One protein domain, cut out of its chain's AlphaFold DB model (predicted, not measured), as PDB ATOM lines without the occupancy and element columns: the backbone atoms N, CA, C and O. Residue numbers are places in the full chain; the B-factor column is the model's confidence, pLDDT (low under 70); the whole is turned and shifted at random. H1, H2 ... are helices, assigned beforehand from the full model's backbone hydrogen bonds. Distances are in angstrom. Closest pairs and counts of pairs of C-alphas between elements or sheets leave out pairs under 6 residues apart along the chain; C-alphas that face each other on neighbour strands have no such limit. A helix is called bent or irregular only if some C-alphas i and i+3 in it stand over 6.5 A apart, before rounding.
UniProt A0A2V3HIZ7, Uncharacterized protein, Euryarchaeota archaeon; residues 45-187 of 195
ATOM      1  N   ASN A  45     180.566 101.946 143.400       79.50
ATOM      2  CA  ASN A  45     179.590 102.880 142.841       79.50
ATOM      3  C   ASN A  45     178.314 102.958 143.687       79.50
ATOM      4  O   ASN A  45     177.729 104.030 143.820       79.50
ATOM      5  N   THR A  46     177.885 101.837 144.268       83.44
ATOM      6  CA  THR A  46     176.701 101.771 145.127       83.44
ATOM      7  C   THR A  46     176.957 102.471 146.455       83.44
ATOM      8  O   THR A  46     176.124 103.264 146.883       83.44
ATOM      9  N   ILE A  47     178.116 102.251 147.084       82.75
ATOM     10  CA  ILE A  47     178.439 102.936 148.343       82.75
ATOM     11  C   ILE A  47     178.651 104.432 148.105       82.75
ATOM     12  O   ILE A  47     178.073 105.237 148.833       82.75
ATOM     13  N   LEU A  48     179.363 104.829 147.043       85.06
ATOM     14  CA  LEU A  48     179.469 106.242 146.670       85.06
ATOM     15  C   LEU A  48     178.093 106.864 146.403       85.06
ATOM     16  O   LEU A  48     177.869 108.007 146.796       85.06
ATOM     17  N   ALA A  49     177.157 106.136 145.786       87.81
ATOM     18  CA  ALA A  49     175.792 106.615 145.574       87.81
ATOM     19  C   ALA A  49     175.022 106.789 146.893       87.81
ATOM     20  O   ALA A  49     174.388 107.826 147.086       87.81
ATOM     21  N   ILE A  50     175.109 105.827 147.817       88.94
ATOM     22  CA  ILE A  50     174.476 105.917 149.143       88.94
ATOM     23  C   ILE A  50     175.066 107.078 149.936       88.94
ATOM     24  O   ILE A  50     174.319 107.906 150.453       88.94
ATOM     25  N   SER A  51     176.393 107.185 149.990       90.88
ATOM     26  CA  SER A  51     177.075 108.286 150.666       90.88
ATOM     27  C   SER A  51     176.739 109.629 150.031       90.88
ATOM     28  O   SER A  51     176.481 110.588 150.750       90.88
ATOM     29  N   SER A  52     176.660 109.710 148.702       92.88
ATOM     30  CA  SER A  52     176.244 110.940 148.017       92.88
ATOM     31  C   SER A  52     174.794 111.291 148.348       92.88
ATOM     32  O   SER A  52     174.481 112.454 148.593       92.88
ATOM     33  N   GLY A  53     173.911 110.292 148.421       94.62
ATOM     34  CA  GLY A  53     172.534 110.458 148.884       94.62
ATOM     35  C   GLY A  53     172.466 110.958 150.328       94.62
ATOM     36  O   GLY A  53     171.715 111.888 150.615       94.62
ATOM     37  N   GLY A  54     173.298 110.407 151.216       96.06
ATOM     38  CA  GLY A  54     173.443 110.854 152.600       96.06
ATOM     39  C   GLY A  54     173.923 112.301 152.698       96.06
ATOM     40  O   GLY A  54     173.322 113.092 153.423       96.06
ATOM     41  N   LEU A  55     174.939 112.680 151.916       97.25
ATOM     42  CA  LEU A  55     175.409 114.063 151.833       97.25
ATOM     43  C   LEU A  55     174.285 114.996 151.374       97.25
ATOM     44  O   LEU A  55     174.022 116.001 152.027       97.25
ATOM     45  N   LEU A  56     173.601 114.665 150.274       97.62
ATOM     46  CA  LEU A  56     172.512 115.484 149.738       97.62
ATOM     47  C   LEU A  56     171.370 115.631 150.744       97.62
ATOM     48  O   LEU A  56     170.909 116.744 150.984       97.62
ATOM     49  N   PHE A  57     170.945 114.534 151.372       97.31
ATOM     50  CA  PHE A  57     169.930 114.573 152.420       97.31
ATOM     51  C   PHE A  57     170.374 115.454 153.592       97.31
ATOM     52  O   PHE A  57     169.609 116.302 154.055       97.31
ATOM     53  N   GLY A  58     171.630 115.319 154.022       97.12
ATOM     54  CA  GLY A  58     172.235 116.182 155.028       97.12
ATOM     55  C   GLY A  58     172.199 117.656 154.627       97.12
ATOM     56  O   GLY A  58     171.804 118.491 155.435       97.12
ATOM     57  N   LEU A  59     172.526 117.993 153.376       97.62
ATOM     58  CA  LEU A  59     172.526 119.369 152.866       97.62
ATOM     59  C   LEU A  59     171.124 119.983 152.720       97.62
ATOM     60  O   LEU A  59     170.978 121.194 152.881       97.62
ATOM     61  N   PHE A  60     170.092 119.187 152.438       97.75
ATOM     62  CA  PHE A  60     168.700 119.658 152.445       97.75
ATOM     63  C   PHE A  60     168.118 119.799 153.856       97.75
ATOM     64  O   PHE A  60     167.171 120.558 154.058       97.75
ATOM     65  N   SER A  61     168.679 119.074 154.820       97.00
ATOM     66  CA  SER A  61     168.237 119.072 156.215       97.00
ATOM     67  C   SER A  61     168.690 120.334 156.973       97.00
ATOM     68  O   SER A  61     169.478 121.110 156.437       97.00
ATOM     69  N   PRO A  62     168.229 120.557 158.221       96.31
ATOM     70  CA  PRO A  62     168.589 121.703 159.057       96.31
ATOM     71  C   PRO A  62     170.068 121.827 159.445       96.31
ATOM     72  O   PRO A  62     170.697 120.857 159.873       96.31
ATOM     73  N   TRP A  63     170.602 123.052 159.335       95.19
ATOM     74  CA  TRP A  63     171.990 123.437 159.661       95.19
ATOM     75  C   TRP A  63     172.041 124.687 160.548       95.19
ATOM     76  O   TRP A  63     172.629 125.714 160.215       95.19
ATOM     77  N   GLY A  64     171.375 124.625 161.692       89.50
ATOM     78  CA  GLY A  64     171.325 125.692 162.682       89.50
ATOM     79  C   GLY A  64     170.812 127.004 162.090       89.50
ATOM     80  O   GLY A  64     169.753 127.062 161.467       89.50
ATOM     81  N   ARG A  65     171.600 128.070 162.264       85.12
ATOM     82  CA  ARG A  65     171.235 129.440 161.873       85.12
ATOM     83  C   ARG A  65     171.006 129.608 160.369       85.12
ATOM     84  O   ARG A  65     170.313 130.536 159.962       85.12
ATOM     85  N   ARG A  66     171.589 128.738 159.542       87.81
ATOM     86  CA  ARG A  66     171.505 128.839 158.082       87.81
ATOM     87  C   ARG A  66     170.322 128.084 157.492       87.81
ATOM     88  O   ARG A  66     170.176 128.116 156.285       87.81
ATOM     89  N   GLY A  67     169.463 127.454 158.294       92.12
ATOM     90  CA  GLY A  67     168.240 126.802 157.812       92.12
ATOM     91  C   GLY A  67     168.488 125.482 157.078       92.12
ATOM     92  O   GLY A  67     167.875 124.494 157.446       92.12
ATOM     93  N   SER A  68     169.410 125.431 156.111       96.94
ATOM     94  CA  SER A  68     169.854 124.204 155.434       96.94
ATOM     95  C   SER A  68     171.349 124.211 155.112       96.94
ATOM     96  O   SER A  68     172.008 125.251 155.167       96.94
ATOM     97  N   GLY A  69     171.897 123.052 154.751       96.62
ATOM     98  CA  GLY A  69     173.303 122.906 154.375       96.62
ATOM     99  C   GLY A  69     173.652 123.561 153.044       96.62
ATOM    100  O   GLY A  69     174.748 124.096 152.907       96.62
ATOM    101  N   PHE A  70     172.723 123.618 152.086       97.38
ATOM    102  CA  PHE A  70     172.920 124.410 150.864       97.38
ATOM    103  C   PHE A  70     172.986 125.907 151.148       97.38
ATOM    104  O   PHE A  70     173.819 126.612 150.582       97.38
ATOM    105  N   GLN A  71     172.138 126.397 152.049       97.06
ATOM    106  CA  GLN A  71     172.199 127.788 152.465       97.06
ATOM    107  C   GLN A  71     173.478 128.055 153.277       97.06
ATOM    108  O   GLN A  71     174.122 129.082 153.072       97.06
ATOM    109  N   ALA A  72     173.912 127.121 154.129       96.38
ATOM    110  CA  ALA A  72     175.203 127.209 154.812       96.38
ATOM    111  C   ALA A  72     176.379 127.247 153.823       96.38
ATOM    112  O   ALA A  72     177.278 128.070 153.975       96.38
ATOM    113  N   LEU A  73     176.346 126.421 152.772       96.94
ATOM    114  CA  LEU A  73     177.339 126.427 151.699       96.94
ATOM    115  C   LEU A  73     177.377 127.780 150.980       96.94
ATOM    116  O   LEU A  73     178.448 128.349 150.799       96.94
ATOM    117  N   TRP A  74     176.205 128.310 150.614       96.94
ATOM    118  CA  TRP A  74     176.073 129.596 149.928       96.94
ATOM    119  C   TRP A  74     176.677 130.755 150.729       96.94
ATOM    120  O   TRP A  74     177.366 131.607 150.172       96.94
ATOM    121  N   TYR A  75     176.446 130.778 152.043       96.88
ATOM    122  CA  TYR A  75     176.947 131.832 152.927       96.88
ATOM    123  C   TYR A  75     178.334 131.548 153.523       96.88
ATOM    124  O   TYR A  75     178.851 132.403 154.233       96.88
ATOM    125  N   SER A  76     178.966 130.410 153.220       96.38
ATOM    126  CA  SER A  76     180.203 129.956 153.874       96.38
ATOM    127  C   SER A  76     181.298 131.027 153.916       96.38
ATOM    128  O   SER A  76     181.747 131.421 154.990       96.38
ATOM    129  N   PHE A  77     181.682 131.583 152.764       96.44
ATOM    130  CA  PHE A  77     182.740 132.595 152.713       96.44
ATOM    131  C   PHE A  77     182.320 133.941 153.311       96.44
ATOM    132  O   PHE A  77     183.154 134.634 153.888       96.44
ATOM    133  N   SER A  78     181.032 134.296 153.224       96.94
ATOM    134  CA  SER A  78     180.492 135.471 153.916       96.94
ATOM    135  C   SER A  78     180.605 135.320 155.432       96.94
ATOM    136  O   SER A  78     180.894 136.296 156.115       96.94
ATOM    137  N   ASP A  79     180.383 134.116 155.951       96.06
ATOM    138  CA  ASP A  79     180.439 133.826 157.383       96.06
ATOM    139  C   ASP A  79     181.877 133.792 157.883       96.06
ATOM    140  O   ASP A  79     182.170 134.366 158.926       96.06
ATOM    141  N   VAL A  80     182.791 133.205 157.107       97.06
ATOM    142  CA  VAL A  80     184.230 133.274 157.391       97.06
ATOM    143  C   VAL A  80     184.695 134.728 157.432       97.06
ATOM    144  O   VAL A  80     185.366 135.127 158.382       97.06
ATOM    145  N   LEU A  81     184.316 135.531 156.431       97.44
ATOM    146  CA  LEU A  81     184.681 136.943 156.379       97.44
ATOM    147  C   LEU A  81     184.146 137.694 157.600       97.44
ATOM    148  O   LEU A  81     184.920 138.376 158.259       97.44
ATOM    149  N   TRP A  82     182.870 137.496 157.935       96.06
ATOM    150  CA  TRP A  82     182.243 138.091 159.114       96.06
ATOM    151  C   TRP A  82     182.978 137.734 160.411       96.06
ATOM    152  O   TRP A  82     183.180 138.595 161.265       96.06
ATOM    153  N   VAL A  83     183.453 136.494 160.570       96.31
ATOM    154  CA  VAL A  83     184.244 136.138 161.756       96.31
ATOM    155  C   VAL A  83     185.546 136.943 161.818       96.31
ATOM    156  O   VAL A  83     185.916 137.416 162.890       96.31
ATOM    157  N   PHE A  84     186.222 137.164 160.691       96.31
ATOM    158  CA  PHE A  84     187.442 137.977 160.667       96.31
ATOM    159  C   PHE A  84     187.190 139.472 160.877       96.31
ATOM    160  O   PHE A  84     187.986 140.126 161.549       96.31
ATOM    161  N   THR A  85     186.122 140.022 160.300       96.38
ATOM    162  CA  THR A  85     185.872 141.470 160.298       96.38
ATOM    163  C   THR A  85     185.092 141.952 161.509       96.38
ATOM    164  O   THR A  85     185.328 143.068 161.967       96.38
ATOM    165  N   ASP A  86     184.200 141.124 162.045       95.31
ATOM    166  CA  ASP A  86     183.230 141.539 163.059       95.31
ATOM    167  C   ASP A  86     183.401 140.797 164.384       95.31
ATOM    168  O   ASP A  86     183.127 141.380 165.425       95.31
ATOM    169  N   VAL A  87     183.848 139.536 164.384       94.19
ATOM    170  CA  VAL A  87     183.985 138.750 165.628       94.19
ATOM    171  C   VAL A  87     185.385 138.879 166.210       94.19
ATOM    172  O   VAL A  87     185.540 139.251 167.369       94.19
ATOM    173  N   LEU A  88     186.419 138.597 165.417       94.88
ATOM    174  CA  LEU A  88     187.811 138.581 165.865       94.88
ATOM    175  C   LEU A  88     188.273 139.890 166.544       94.88
ATOM    176  O   LEU A  88     189.054 139.796 167.488       94.88
ATOM    177  N   PRO A  89     187.816 141.093 166.147       96.06
ATOM    178  CA  PRO A  89     188.224 142.322 166.829       96.06
ATOM    179  C   PRO A  89     187.620 142.505 168.230       96.06
ATOM    180  O   PRO A  89     188.217 143.199 169.048       96.06
ATOM    181  N   VAL A  90     186.457 141.905 168.511       96.00
ATOM    182  CA  VAL A  90     185.663 142.171 169.732       96.00
ATOM    183  C   VAL A  90     185.272 140.906 170.507       96.00
ATOM    184  O   VAL A  90     184.503 140.978 171.459       96.00
ATOM    185  N   TYR A  91     185.796 139.733 170.138       94.25
ATOM    186  CA  TYR A  91     185.389 138.451 170.731       94.25
ATOM    187  C   TYR A  91     185.533 138.424 172.263       94.25
ATOM    188  O   TYR A  91     184.675 137.873 172.952       94.25
ATOM    189  N   SER A  92     186.567 139.074 172.807       93.69
ATOM    190  CA  SER A  92     186.785 139.186 174.252       93.69
ATOM    191  C   SER A  92     185.698 140.011 174.947       93.69
ATOM    192  O   SER A  92     185.291 139.674 176.058       93.69
ATOM    193  N   GLU A  93     185.179 141.049 174.291       95.50
ATOM    194  CA  GLU A  93     184.066 141.864 174.792       95.50
ATOM    195  C   GLU A  93     182.754 141.070 174.814       95.50
ATOM    196  O   GLU A  93     181.890 141.310 175.655       95.50
ATOM    197  N   TRP A  94     182.619 140.084 173.924       92.25
ATOM    198  CA  TRP A  94     181.472 139.171 173.871       92.25
ATOM    199  C   TRP A  94     181.601 137.994 174.849       92.25
ATOM    200  O   TRP A  94     180.750 137.107 174.862       92.25
ATOM    201  N   GLY A  95     182.659 137.973 175.668       92.31
ATOM    202  CA  GLY A  95     182.940 136.886 176.603       92.31
ATOM    203  C   GLY A  95     183.351 135.580 175.922       92.31
ATOM    204  O   GLY A  95     183.326 134.532 176.564       92.31
ATOM    205  N   LEU A  96     183.716 135.631 174.638       92.81
ATOM    206  CA  LEU A  96     184.197 134.478 173.886       92.81
ATOM    207  C   LEU A  96     185.674 134.240 174.187       92.81
ATOM    208  O   LEU A  96     186.456 135.174 174.390       92.81
ATOM    209  N   ASN A  97     186.081 132.977 174.163       92.81
ATOM    210  CA  ASN A  97     187.488 132.609 174.217       92.81
ATOM    211  C   ASN A  97     188.046 132.387 172.789       92.81
ATOM    212  O   ASN A  97     187.286 132.287 171.824       92.81
ATOM    213  N   PRO A  98     189.375 132.280 172.606       93.38
ATOM    214  CA  PRO A  98     189.947 132.037 171.280       93.38
ATOM    215  C   PRO A  98     189.470 130.736 170.609       93.38
ATOM    216  O   PRO A  98     189.376 130.679 169.384       93.38
ATOM    217  N   LEU A  99     189.141 129.694 171.383       94.19
ATOM    218  CA  LEU A  99     188.613 128.436 170.843       94.19
ATOM    219  C   LEU A  99     187.208 128.617 170.256       94.19
ATOM    220  O   LEU A  99     186.875 127.940 169.286       94.19
ATOM    221  N   ASP A 100     186.398 129.530 170.798       93.50
ATOM    222  CA  ASP A 100     185.094 129.883 170.225       93.50
ATOM    223  C   ASP A 100     185.255 130.500 168.847       93.50
ATOM    224  O   ASP A 100     184.578 130.088 167.908       93.50
ATOM    225  N   VAL A 101     186.208 131.421 168.702       94.62
ATOM    226  CA  VAL A 101     186.506 132.046 167.410       94.62
ATOM    227  C   VAL A 101     186.958 130.994 166.396       94.62
ATOM    228  O   VAL A 101     186.482 130.991 165.261       94.62
ATOM    229  N   ILE A 102     187.807 130.043 166.802       95.00
ATOM    230  CA  ILE A 102     188.218 128.922 165.941       95.00
ATOM    231  C   ILE A 102     187.013 128.048 165.568       95.00
ATOM    232  O   ILE A 102     186.840 127.710 164.398       95.00
ATOM    233  N   SER A 103     186.150 127.701 166.526       94.19
ATOM    234  CA  SER A 103     184.931 126.926 166.257       94.19
ATOM    235  C   SER A 103     184.018 127.643 165.256       94.19
ATOM    236  O   SER A 103     183.515 127.024 164.313       94.19
ATOM    237  N   TRP A 104     183.864 128.961 165.409       94.25
ATOM    238  CA  TRP A 104     183.066 129.814 164.530       94.25
ATOM    239  C   TRP A 104     183.691 129.991 163.145       94.25
ATOM    240  O   TRP A 104     182.949 130.199 162.192       94.25
ATOM    241  N   LEU A 105     185.014 129.857 163.003       95.31
ATOM    242  CA  LEU A 105     185.695 129.798 161.703       95.31
ATOM    243  C   LEU A 105     185.522 128.441 161.011       95.31
ATOM    244  O   LEU A 105     185.331 128.389 159.798       95.31
ATOM    245  N   ILE A 106     185.583 127.339 161.760       96.06
ATOM    246  CA  ILE A 106     185.474 125.989 161.186       96.06
ATOM    247  C   ILE A 106     184.036 125.695 160.751       96.06
ATOM    248  O   ILE A 106     183.827 125.123 159.681       96.06
ATOM    249  N   TYR A 107     183.045 126.109 161.544       94.38
ATOM    250  CA  TYR A 107     181.627 125.866 161.270       94.38
ATOM    251  C   TYR A 107     181.188 126.205 159.829       94.38
ATOM    252  O   TYR A 107     180.674 125.316 159.144       94.38
ATOM    253  N   PRO A 108     181.404 127.431 159.312       95.69
ATOM    254  CA  PRO A 108     180.998 127.784 157.957       95.69
ATOM    255  C   PRO A 108     181.793 127.040 156.879       95.69
ATOM    256  O   PRO A 108     181.326 126.953 155.747       95.69
ATOM    257  N   LEU A 109     182.955 126.460 157.194       97.56
ATOM    258  CA  LEU A 109     183.759 125.684 156.246       97.56
ATOM    259  C   LEU A 109     183.307 124.223 156.131       97.56
ATOM    260  O   LEU A 109     183.600 123.582 155.123       97.56
ATOM    261  N   LEU A 110     182.560 123.700 157.111       97.00
ATOM    262  CA  LEU A 110     182.027 122.332 157.090       97.00
ATOM    263  C   LEU A 110     181.307 121.969 155.778       97.00
ATOM    264  O   LEU A 110     181.703 120.978 155.163       97.00
ATOM    265  N   PRO A 111     180.302 122.730 155.289       97.00
ATOM    266  CA  PRO A 111     179.598 122.347 154.066       97.00
ATOM    267  C   PRO A 111     180.523 122.352 152.841       97.00
ATOM    268  O   PRO A 111     180.381 121.495 151.968       97.00
ATOM    269  N   VAL A 112     181.502 123.263 152.789       97.81
ATOM    270  CA  VAL A 112     182.496 123.323 151.705       97.81
ATOM    271  C   VAL A 112     183.377 122.081 151.725       97.81
ATOM    272  O   VAL A 112     183.532 121.425 150.697       97.81
ATOM    273  N   VAL A 113     183.915 121.719 152.893       97.75
ATOM    274  CA  VAL A 113     184.749 120.522 153.061       97.75
ATOM    275  C   VAL A 113     183.969 119.258 152.714       97.75
ATOM    276  O   VAL A 113     184.481 118.392 152.000       97.75
ATOM    277  N   PHE A 114     182.718 119.154 153.160       97.38
ATOM    278  CA  PHE A 114     181.889 117.989 152.878       97.38
ATOM    279  C   PHE A 114     181.629 117.830 151.381       97.38
ATOM    280  O   PHE A 114     181.834 116.750 150.841       97.38
ATOM    281  N   VAL A 115     181.272 118.903 150.674       97.50
ATOM    282  CA  VAL A 115     181.076 118.838 149.219       97.50
ATOM    283  C   VAL A 115     182.394 118.566 148.488       97.50
ATOM    284  O   VAL A 115     182.442 117.698 147.618       97.50
ATOM    285  N   ALA A 116     183.477 119.257 148.847       97.00
ATOM    286  CA  ALA A 116     184.764 119.131 148.168       97.00
ATOM    287  C   ALA A 116     185.347 117.715 148.281       97.00
ATOM    288  O   ALA A 116     185.808 117.159 147.285       97.00
ATOM    289  N   THR A 117     185.285 117.106 149.467       95.69
ATOM    290  CA  THR A 117     185.762 115.728 149.688       95.69
ATOM    291  C   THR A 117     184.995 114.716 148.843       95.69
ATOM    292  O   THR A 117     185.608 113.822 148.262       95.69
ATOM    293  N   PHE A 118     183.683 114.889 148.689       93.50
ATOM    294  CA  PHE A 118     182.854 114.045 147.831       93.50
ATOM    295  C   PHE A 118     183.137 114.235 146.343       93.50
ATOM    296  O   PHE A 118     183.348 113.253 145.633       93.50
ATOM    297  N   VAL A 119     183.189 115.481 145.868       94.25
ATOM    298  CA  VAL A 119     183.474 115.789 144.458       94.25
ATOM    299  C   VAL A 119     184.857 115.273 144.063       94.25
ATOM    300  O   VAL A 119     185.005 114.625 143.027       94.25
ATOM    301  N   ALA A 120     185.862 115.503 144.909       93.62
ATOM    302  CA  ALA A 120     187.217 115.038 144.656       93.62
ATOM    303  C   ALA A 120     187.307 113.505 144.681       93.62
ATOM    304  O   ALA A 120     187.925 112.922 143.791       93.62
ATOM    305  N   THR A 121     186.641 112.845 145.637       91.19
ATOM    306  CA  THR A 121     186.629 111.375 145.714       91.19
ATOM    307  C   THR A 121     185.929 110.761 144.512       91.19
ATOM    308  O   THR A 121     186.445 109.806 143.942       91.19
ATOM    309  N   TRP A 122     184.803 111.325 144.073       87.50
ATOM    310  CA  TRP A 122     184.117 110.871 142.865       87.50
ATOM    311  C   TRP A 122     185.008 111.005 141.628       87.50
ATOM    312  O   TRP A 122     185.111 110.082 140.827       87.50
ATOM    313  N   TYR A 123     185.692 112.138 141.475       90.19
ATOM    314  CA  TYR A 123     186.589 112.340 140.340       90.19
ATOM    315  C   TYR A 123     187.761 111.350 140.357       90.19
ATOM    316  O   TYR A 123     188.112 110.779 139.325       90.19
ATOM    317  N   LYS A 124     188.346 111.108 141.535       90.12
ATOM    318  CA  LYS A 124     189.489 110.207 141.706       90.12
ATOM    319  C   LYS A 124     189.130 108.731 141.600       90.12
ATOM    320  O   LYS A 124     189.878 107.985 140.972       90.12
ATOM    321  N   SER A 125     187.950 108.322 142.060       84.38
ATOM    322  CA  SER A 125     187.475 106.948 141.866       84.38
ATOM    323  C   SER A 125     187.292 106.613 140.383       84.38
ATOM    324  O   SER A 125     187.616 105.509 139.953       84.38
ATOM    325  N   ARG A 126     186.884 107.584 139.550       84.19
ATOM    326  CA  ARG A 126     186.833 107.423 138.084       84.19
ATOM    327  C   ARG A 126     188.211 107.233 137.445       84.19
ATOM    328  O   ARG A 126     188.278 106.693 136.344       84.19
ATOM    329  N   GLN A 127     189.279 107.664 138.113       89.00
ATOM    330  CA  GLN A 127     190.670 107.445 137.704       89.00
ATOM    331  C   GLN A 127     191.265 106.145 138.276       89.00
ATOM    332  O   GLN A 127     192.412 105.835 137.973       89.00
ATOM    333  N   GLY A 128     190.511 105.395 139.089       81.38
ATOM    334  CA  GLY A 128     190.998 104.195 139.777       81.38
ATOM    335  C   GLY A 128     191.856 104.479 141.017       81.38
ATOM    336  O   GLY A 128     192.493 103.567 141.531       81.38
ATOM    337  N   ASP A 129     191.888 105.723 141.507       84.12
ATOM    338  CA  ASP A 129     192.627 106.111 142.716       84.12
ATOM    339  C   ASP A 129     191.741 105.926 143.958       84.12
ATOM    340  O   ASP A 129     191.077 106.851 144.438       84.12
ATOM    341  N   GLU A 130     191.680 104.688 144.446       78.31
ATOM    342  CA  GLU A 130     190.887 104.329 145.625       78.31
ATOM    343  C   GLU A 130     191.514 104.844 146.932       78.31
ATOM    344  O   GLU A 130     190.796 105.196 147.872       78.31
ATOM    345  N   GLU A 131     192.846 104.971 146.994       85.88
ATOM    346  CA  GLU A 131     193.561 105.474 148.176       85.88
ATOM    347  C   GLU A 131     193.162 106.921 148.503       85.88
ATOM    348  O   GLU A 131     193.061 107.305 149.676       85.88
ATOM    349  N   PHE A 132     192.864 107.724 147.479       89.31
ATOM    350  CA  PHE A 132     192.344 109.071 147.671       89.31
ATOM    351  C   PHE A 132     191.067 109.091 148.521       89.31
ATOM    352  O   PHE A 132     190.946 109.927 149.418       89.31
ATOM    353  N   GLY A 133     190.141 108.149 148.304       87.44
ATOM    354  CA  GLY A 133     188.898 108.058 149.075       87.44
ATOM    355  C   GLY A 133     189.147 107.847 150.571       87.44
ATOM    356  O   GLY A 133     188.502 108.478 151.412       87.44
ATOM    357  N   MET A 134     190.166 107.054 150.925       87.25
ATOM    358  CA  MET A 134     190.588 106.870 152.320       87.25
ATOM    359  C   MET A 134     191.041 108.195 152.938       87.25
ATOM    360  O   MET A 134     190.628 108.545 154.046       87.25
ATOM    361  N   LYS A 135     191.906 108.932 152.233       92.69
ATOM    362  CA  LYS A 135     192.441 110.218 152.704       92.69
ATOM    363  C   LYS A 135     191.323 111.255 152.832       92.69
ATOM    364  O   LYS A 135     191.233 111.928 153.859       92.69
ATOM    365  N   ALA A 136     190.436 111.325 151.841       93.62
ATOM    366  CA  ALA A 136     189.290 112.225 151.833       93.62
ATOM    367  C   ALA A 136     188.302 111.917 152.967       93.62
ATOM    368  O   ALA A 136     187.872 112.840 153.651       93.62
ATOM    369  N   SER A 137     188.001 110.638 153.219       93.12
ATOM    370  CA  SER A 137     187.151 110.206 154.335       93.12
ATOM    371  C   SER A 137     187.719 110.641 155.688       93.12
ATOM    372  O   SER A 137     187.019 111.258 156.491       93.12
ATOM    373  N   LYS A 138     189.015 110.391 155.923       93.56
ATOM    374  CA  LYS A 138     189.696 110.811 157.157       93.56
ATOM    375  C   LYS A 138     189.645 112.322 157.327       93.56
ATOM    376  O   LYS A 138     189.275 112.794 158.395       93.56
ATOM    377  N   PHE A 139     189.970 113.080 156.280       96.19
ATOM    378  CA  PHE A 139     189.909 114.538 156.332       96.19
ATOM    379  C   PHE A 139     188.489 115.040 156.627       96.19
ATOM    380  O   PHE A 139     188.312 115.858 157.524       96.19
ATOM    381  N   HIS A 140     187.475 114.499 155.946       96.88
ATOM    382  CA  HIS A 140     186.064 114.832 156.149       96.88
ATOM    383  C   HIS A 140     185.635 114.641 157.612       96.88
ATOM    384  O   HIS A 140     185.093 115.556 158.239       96.88
ATOM    385  N   LEU A 141     185.915 113.460 158.168       96.00
ATOM    386  CA  LEU A 141     185.521 113.094 159.526       96.00
ATOM    387  C   LEU A 141     186.340 113.830 160.588       96.00
ATOM    388  O   LEU A 141     185.772 114.257 161.589       96.00
ATOM    389  N   TYR A 142     187.645 114.023 160.386       96.31
ATOM    390  CA  TYR A 142     188.477 114.776 161.327       96.31
ATOM    391  C   TYR A 142     188.135 116.258 161.342       96.31
ATOM    392  O   TYR A 142     188.096 116.848 162.416       96.31
ATOM    393  N   PHE A 143     187.835 116.855 160.189       97.31
ATOM    394  CA  PHE A 143     187.444 118.258 160.132       97.31
ATOM    395  C   PHE A 143     186.135 118.499 160.898       97.31
ATOM    396  O   PHE A 143     186.060 119.401 161.736       97.31
ATOM    397  N   PHE A 144     185.139 117.624 160.709       96.56
ATOM    398  CA  PHE A 144     183.932 117.622 161.539       96.56
ATOM    399  C   PHE A 144     184.234 117.329 163.014       96.56
ATOM    400  O   PHE A 144     183.718 118.008 163.896       96.56
ATOM    401  N   GLY A 145     185.084 116.340 163.293       95.88
ATOM    402  CA  GLY A 145     185.447 115.922 164.644       95.88
ATOM    403  C   GLY A 145     186.113 117.032 165.454       95.88
ATOM    404  O   GLY A 145     185.775 117.213 166.618       95.88
ATOM    405  N   ILE A 146     186.998 117.821 164.842       96.31
ATOM    406  CA  ILE A 146     187.614 118.993 165.481       96.31
ATOM    407  C   ILE A 146     186.539 120.016 165.843       96.31
ATOM    408  O   ILE A 146     186.485 120.466 166.986       96.31
ATOM    409  N   TRP A 147     185.655 120.353 164.898       95.50
ATOM    410  CA  TRP A 147     184.548 121.271 165.166       95.50
ATOM    411  C   TRP A 147     183.649 120.768 166.304       95.50
ATOM    412  O   TRP A 147     183.319 121.526 167.217       95.50
ATOM    413  N   TYR A 148     183.304 119.479 166.279       94.38
ATOM    414  CA  TYR A 148     182.489 118.835 167.299       94.38
ATOM    415  C   TYR A 148     183.152 118.888 168.679       94.38
ATOM    416  O   TYR A 148     182.516 119.307 169.642       94.38
ATOM    417  N   LEU A 149     184.437 118.535 168.779       95.00
ATOM    418  CA  LEU A 149     185.177 118.584 170.040       95.00
ATOM    419  C   LEU A 149     185.233 120.005 170.603       95.00
ATOM    420  O   LEU A 149     185.003 120.187 171.795       95.00
ATOM    421  N   LEU A 150     185.464 121.017 169.762       94.12
ATOM    422  CA  LEU A 150     185.392 122.418 170.189       94.12
ATOM    423  C   LEU A 150     183.996 122.770 170.728       94.12
ATOM    424  O   LEU A 150     183.885 123.422 171.763       94.12
ATOM    425  N   GLY A 151     182.933 122.292 170.075       90.56
ATOM    426  CA  GLY A 151     181.554 122.454 170.546       90.56
ATOM    427  C   GLY A 151     181.292 121.792 171.903       90.56
ATOM    428  O   GLY A 151     180.633 122.383 172.759       90.56
ATOM    429  N   VAL A 152     181.844 120.598 172.136       91.56
ATOM    430  CA  VAL A 152     181.773 119.914 173.437       91.56
ATOM    431  C   VAL A 152     182.509 120.718 174.508       91.56
ATOM    432  O   VAL A 152     181.938 120.981 175.563       91.56
ATOM    433  N   PHE A 153     183.751 121.133 174.240       90.44
ATOM    434  CA  PHE A 153     184.584 121.835 175.219       90.44
ATOM    435  C   PHE A 153     184.044 123.216 175.591       90.44
ATOM    436  O   PHE A 153     184.080 123.578 176.765       90.44
ATOM    437  N   ASN A 154     183.537 123.970 174.618       88.69
ATOM    438  CA  ASN A 154     183.117 125.348 174.852       88.69
ATOM    439  C   ASN A 154     181.645 125.466 175.269       88.69
ATOM    440  O   ASN A 154     181.304 126.328 176.073       88.69
ATOM    441  N   TRP A 155     180.771 124.609 174.730       85.00
ATOM    442  CA  TRP A 155     179.315 124.776 174.834       85.00
ATOM    443  C   TRP A 155     178.586 123.550 175.400       85.00
ATOM    444  O   TRP A 155     177.371 123.602 175.580       85.00
ATOM    445  N   GLY A 156     179.284 122.441 175.677       86.56
ATOM    446  CA  GLY A 156     178.666 121.214 176.191       86.56
ATOM    447  C   GLY A 156     177.697 120.550 175.204       86.56
ATOM    448  O   GLY A 156     176.730 119.913 175.618       86.56
ATOM    449  N   VAL A 157     177.912 120.721 173.895       79.44
ATOM    450  CA  VAL A 157     177.036 120.162 172.853       79.44
ATOM    451  C   VAL A 157     177.442 118.722 172.541       79.44
ATOM    452  O   VAL A 157     178.432 118.495 171.856       79.44
ATOM    453  N   PHE A 158     176.660 117.748 173.012       82.94
ATOM    454  CA  PHE A 158     176.961 116.318 172.836       82.94
ATOM    455  C   PHE A 158     176.203 115.644 171.686       82.94
ATOM    456  O   PHE A 158     176.716 114.714 171.075       82.94
ATOM    457  N   PHE A 159     174.983 116.093 171.386       85.00
ATOM    458  CA  PHE A 159     174.102 115.429 170.422       85.00
ATOM    459  C   PHE A 159     173.529 116.410 169.396       85.00
ATOM    460  O   PHE A 159     173.381 117.599 169.704       85.00
ATOM    461  N   PRO A 160     173.180 115.932 168.183       86.31
ATOM    462  CA  PRO A 160     172.383 116.712 167.250       86.31
ATOM    463  C   PRO A 160     171.078 117.168 167.899       86.31
ATOM    464  O   PRO A 160     170.444 116.440 168.659       86.31
ATOM    465  N   SER A 161     170.654 118.367 167.528       88.56
ATOM    466  CA  SER A 161     169.328 118.901 167.809       88.56
ATOM    467  C   SER A 161     168.499 118.931 166.526       88.56
ATOM    468  O   SER A 161     169.037 118.863 165.418       88.56
ATOM    469  N   GLU A 162     167.191 119.128 166.667       88.81
ATOM    470  CA  GLU A 162     166.283 119.341 165.531       88.81
ATOM    471  C   GLU A 162     166.733 120.498 164.624       88.81
ATOM    472  O   GLU A 162     166.482 120.488 163.421       88.81
ATOM    473  N   TRP A 163     167.468 121.464 165.180       89.56
ATOM    474  CA  TRP A 163     167.958 122.623 164.449       89.56
ATOM    475  C   TRP A 163     169.172 122.322 163.575       89.56
ATOM    476  O   TRP A 163     169.398 123.059 162.625       89.56
ATOM    477  N   ASN A 164     169.973 121.290 163.862       91.44
ATOM    478  CA  ASN A 164     171.280 121.103 163.215       91.44
ATOM    479  C   ASN A 164     171.631 119.657 162.830       91.44
ATOM    480  O   ASN A 164     172.781 119.399 162.469       91.44
ATOM    481  N   TYR A 165     170.686 118.716 162.880       94.31
ATOM    482  CA  TYR A 165     170.962 117.307 162.574       94.31
ATOM    483  C   TYR A 165     171.465 117.065 161.140       94.31
ATOM    484  O   TYR A 165     172.189 116.099 160.909       94.31
ATOM    485  N   GLY A 166     171.147 117.941 160.178       95.81
ATOM    486  CA  GLY A 166     171.584 117.799 158.786       95.81
ATOM    487  C   GLY A 166     173.103 117.773 158.631       95.81
ATOM    488  O   GLY A 166     173.641 116.997 157.843       95.81
ATOM    489  N   MET A 167     173.803 118.547 159.458       94.94
ATOM    490  CA  MET A 167     175.265 118.575 159.516       94.94
ATOM    491  C   MET A 167     175.859 117.232 159.952       94.94
ATOM    492  O   MET A 167     176.878 116.809 159.418       94.94
ATOM    493  N   TRP A 168     175.212 116.543 160.891       95.00
ATOM    494  CA  TRP A 168     175.664 115.243 161.388       95.00
ATOM    495  C   TRP A 168     175.482 114.150 160.349       95.00
ATOM    496  O   TRP A 168     176.353 113.300 160.188       95.00
ATOM    497  N   ILE A 169     174.374 114.197 159.608       95.94
ATOM    498  CA  ILE A 169     174.140 113.272 158.499       95.94
ATOM    499  C   ILE A 169     175.170 113.507 157.394       95.94
ATOM    500  O   ILE A 169     175.771 112.553 156.899       95.94
ATOM    501  N   ALA A 170     175.421 114.772 157.047       96.88
ATOM    502  CA  ALA A 170     176.438 115.119 156.067       96.88
ATOM    503  C   ALA A 170     177.834 114.652 156.513       96.88
ATOM    504  O   ALA A 170     178.530 114.037 155.713       96.88
ATOM    505  N   ALA A 171     178.197 114.825 157.786       95.56
ATOM    506  CA  ALA A 171     179.456 114.323 158.335       95.56
ATOM    507  C   ALA A 171     179.556 112.786 158.288       95.56
ATOM    508  O   ALA A 171     180.561 112.226 157.849       95.56
ATOM    509  N   ALA A 172     178.499 112.083 158.709       94.31
ATOM    510  CA  ALA A 172     178.458 110.620 158.715       94.31
ATOM    511  C   ALA A 172     178.557 110.029 157.300       94.31
ATOM    512  O   ALA A 172     179.120 108.949 157.116       94.31
ATOM    513  N   SER A 173     178.067 110.750 156.287       94.06
ATOM    514  CA  SER A 173     178.164 110.319 154.891       94.06
ATOM    515  C   SER A 173     179.612 110.117 154.423       94.06
ATOM    516  O   SER A 173     179.865 109.245 153.585       94.06
ATOM    517  N   GLY A 174     180.571 110.839 155.022       90.00
ATOM    518  CA  GLY A 174     182.002 110.720 154.745       90.00
ATOM    519  C   GLY A 174     182.597 109.337 155.034       90.00
ATOM    520  O   GLY A 174     183.662 109.018 154.504       90.00
ATOM    521  N   ILE A 175     181.919 108.483 155.811       88.50
ATOM    522  CA  ILE A 175     182.348 107.095 156.057       88.50
ATOM    523  C   ILE A 175     182.416 106.308 154.746       88.50
ATOM    524  O   ILE A 175     183.408 105.629 154.492       88.50
ATOM    525  N   GLY A 176     181.414 106.437 153.876       82.19
ATOM    526  CA  GLY A 176     181.402 105.722 152.596       82.19
ATOM    527  C   GLY A 176     182.252 106.370 151.501       82.19
ATOM    528  O   GLY A 176     182.118 105.999 150.344       82.19
ATOM    529  N   LEU A 177     183.136 107.319 151.848       82.88
ATOM    530  CA  LEU A 177     184.289 107.661 151.007       82.88
ATOM    531  C   LEU A 177     185.451 106.669 151.218       82.88
ATOM    532  O   LEU A 177     186.332 106.568 150.365       82.88
ATOM    533  N   HIS A 178     185.472 105.934 152.337       81.19
ATOM    534  CA  HIS A 178     186.597 105.094 152.732       81.19
ATOM    535  C   HIS A 178     186.605 103.714 152.031       81.19
ATOM    536  O   HIS A 178     185.655 102.953 152.209       81.19
ATOM    537  N   PRO A 179     187.716 103.313 151.373       62.72
ATOM    538  CA  PRO A 179     188.010 101.971 150.847       62.72
ATOM    539  C   PRO A 179     187.585 100.800 151.737       62.72
ATOM    540  O   PRO A 179     186.887  99.885 151.324       62.72
ATOM    541  N   THR A 180     187.958 100.824 153.013       60.44
ATOM    542  CA  THR A 180     187.594  99.728 153.926       60.44
ATOM    543  C   THR A 180     186.164  99.795 154.460       60.44
ATOM    544  O   THR A 180     185.723  98.813 155.043       60.44
ATOM    545  N   ALA A 181     185.390 100.866 154.229       55.19
ATOM    546  CA  ALA A 181     183.939 100.795 154.436       55.19
ATOM    547  C   ALA A 181     183.293  99.818 153.433       55.19
ATOM    548  O   ALA A 181     182.268  99.217 153.745       55.19
ATOM    549  N   TYR A 182     183.944  99.594 152.282       51.50
ATOM    550  CA  TYR A 182     183.566  98.589 151.286       51.50
ATOM    551  C   TYR A 182     183.932  97.145 151.728       51.50
ATOM    552  O   TYR A 182     183.315  96.202 151.245       51.50
ATOM    553  N   GLY A 183     184.866  96.967 152.684       41.91
ATOM    554  CA  GLY A 183     185.366  95.662 153.174       41.91
ATOM    555  C   GLY A 183     185.110  95.346 154.662       41.91
ATOM    556  O   GLY A 183     185.446  94.265 155.140       41.91
ATOM    557  N   LEU A 184     184.497  96.255 155.432       44.12
ATOM    558  CA  LEU A 184     184.198  96.033 156.858       44.12
ATOM    559  C   LEU A 184     183.178  94.898 157.074       44.12
ATOM    560  O   LEU A 184     183.186  94.255 158.122       44.12
ATOM    561  N   GLY A 185     182.335  94.628 156.072       43.25
ATOM    562  CA  GLY A 185     181.450  93.465 156.058       43.25
ATOM    563  C   GLY A 185     182.229  92.152 156.123       43.25
ATOM    564  O   GLY A 185     181.899  91.313 156.952       43.25
ATOM    565  N   GLU A 186     183.306  92.023 155.342       44.53
ATOM    566  CA  GLU A 186     184.103  90.791 155.231       44.53
ATOM    567  C   GLU A 186     184.855  90.451 156.522       44.53
ATOM    568  O   GLU A 186     184.939  89.285 156.900       44.53
ATOM    569  N   HIS A 187     185.359  91.450 157.252       42.25
ATOM    570  CA  HIS A 187     186.054  91.208 158.521       42.25
ATOM    571  C   HIS A 187     185.113  90.855 159.678       42.25
ATOM    572  O   HIS A 187     185.515  90.128 160.589       42.25
TER     573      HIS A 187
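This is residues 45 to 187 of the 195 residues of an uncharacterized protein of Euryarchaeota archaeon (UniProt A0A2V3HIZ7). H1, H3b, H4 and H5 lie side by side in an up-and-down bundle, each running against the one before; the hairpin of H2 and H3a extends one end, and H6 ends a tail at the other. 143 residues are printed, with six named helices, H1 to H6; all helix, compact, radius of gyration of the C-alphas 16.2 A, spans 53 by 28 by 26 A.

H1, residues 45 to 60, touches H5, residues 165 to 177, at Gly 58 and Gly 166, closest C-alphas 4.1 A apart, a shallow tilt of 16 degrees, opposite ways. H2, residues 69 to 87, is irregular: C-alphas 74 and 77 are 7.8 A apart. H3, residues 98 to 125, assigned as one helix by its hydrogen bonds, is bent, C-alphas 108 and 111 being 6.8 A apart; its arms are H3a, to 108, and H3b, from 111. H3b and H4, residues 130 to 155, form a hairpin; closest C-alphas Thr 121 and Gly 133, 5.2 A. Every O i to N i+4 pair is within hydrogen-bond range in H1 and H3b; in H2 13 of 15, H3a 6 of 7, H4 21 of 22, H5 5 of 9.

H1 starts at C-alpha 45 (179.590, 102.880, 142.841); H4 is 37.5 A long from first to last C-alpha; H6, residues 184 to 187, ends at C-alpha 187 (186.054, 91.208, 158.521).

The farthest C-alphas, Glu 93 and Glu 186, are 54.7 A apart. The printed part has no cut and no long link; residues 179 to 187 have pLDDT under 70.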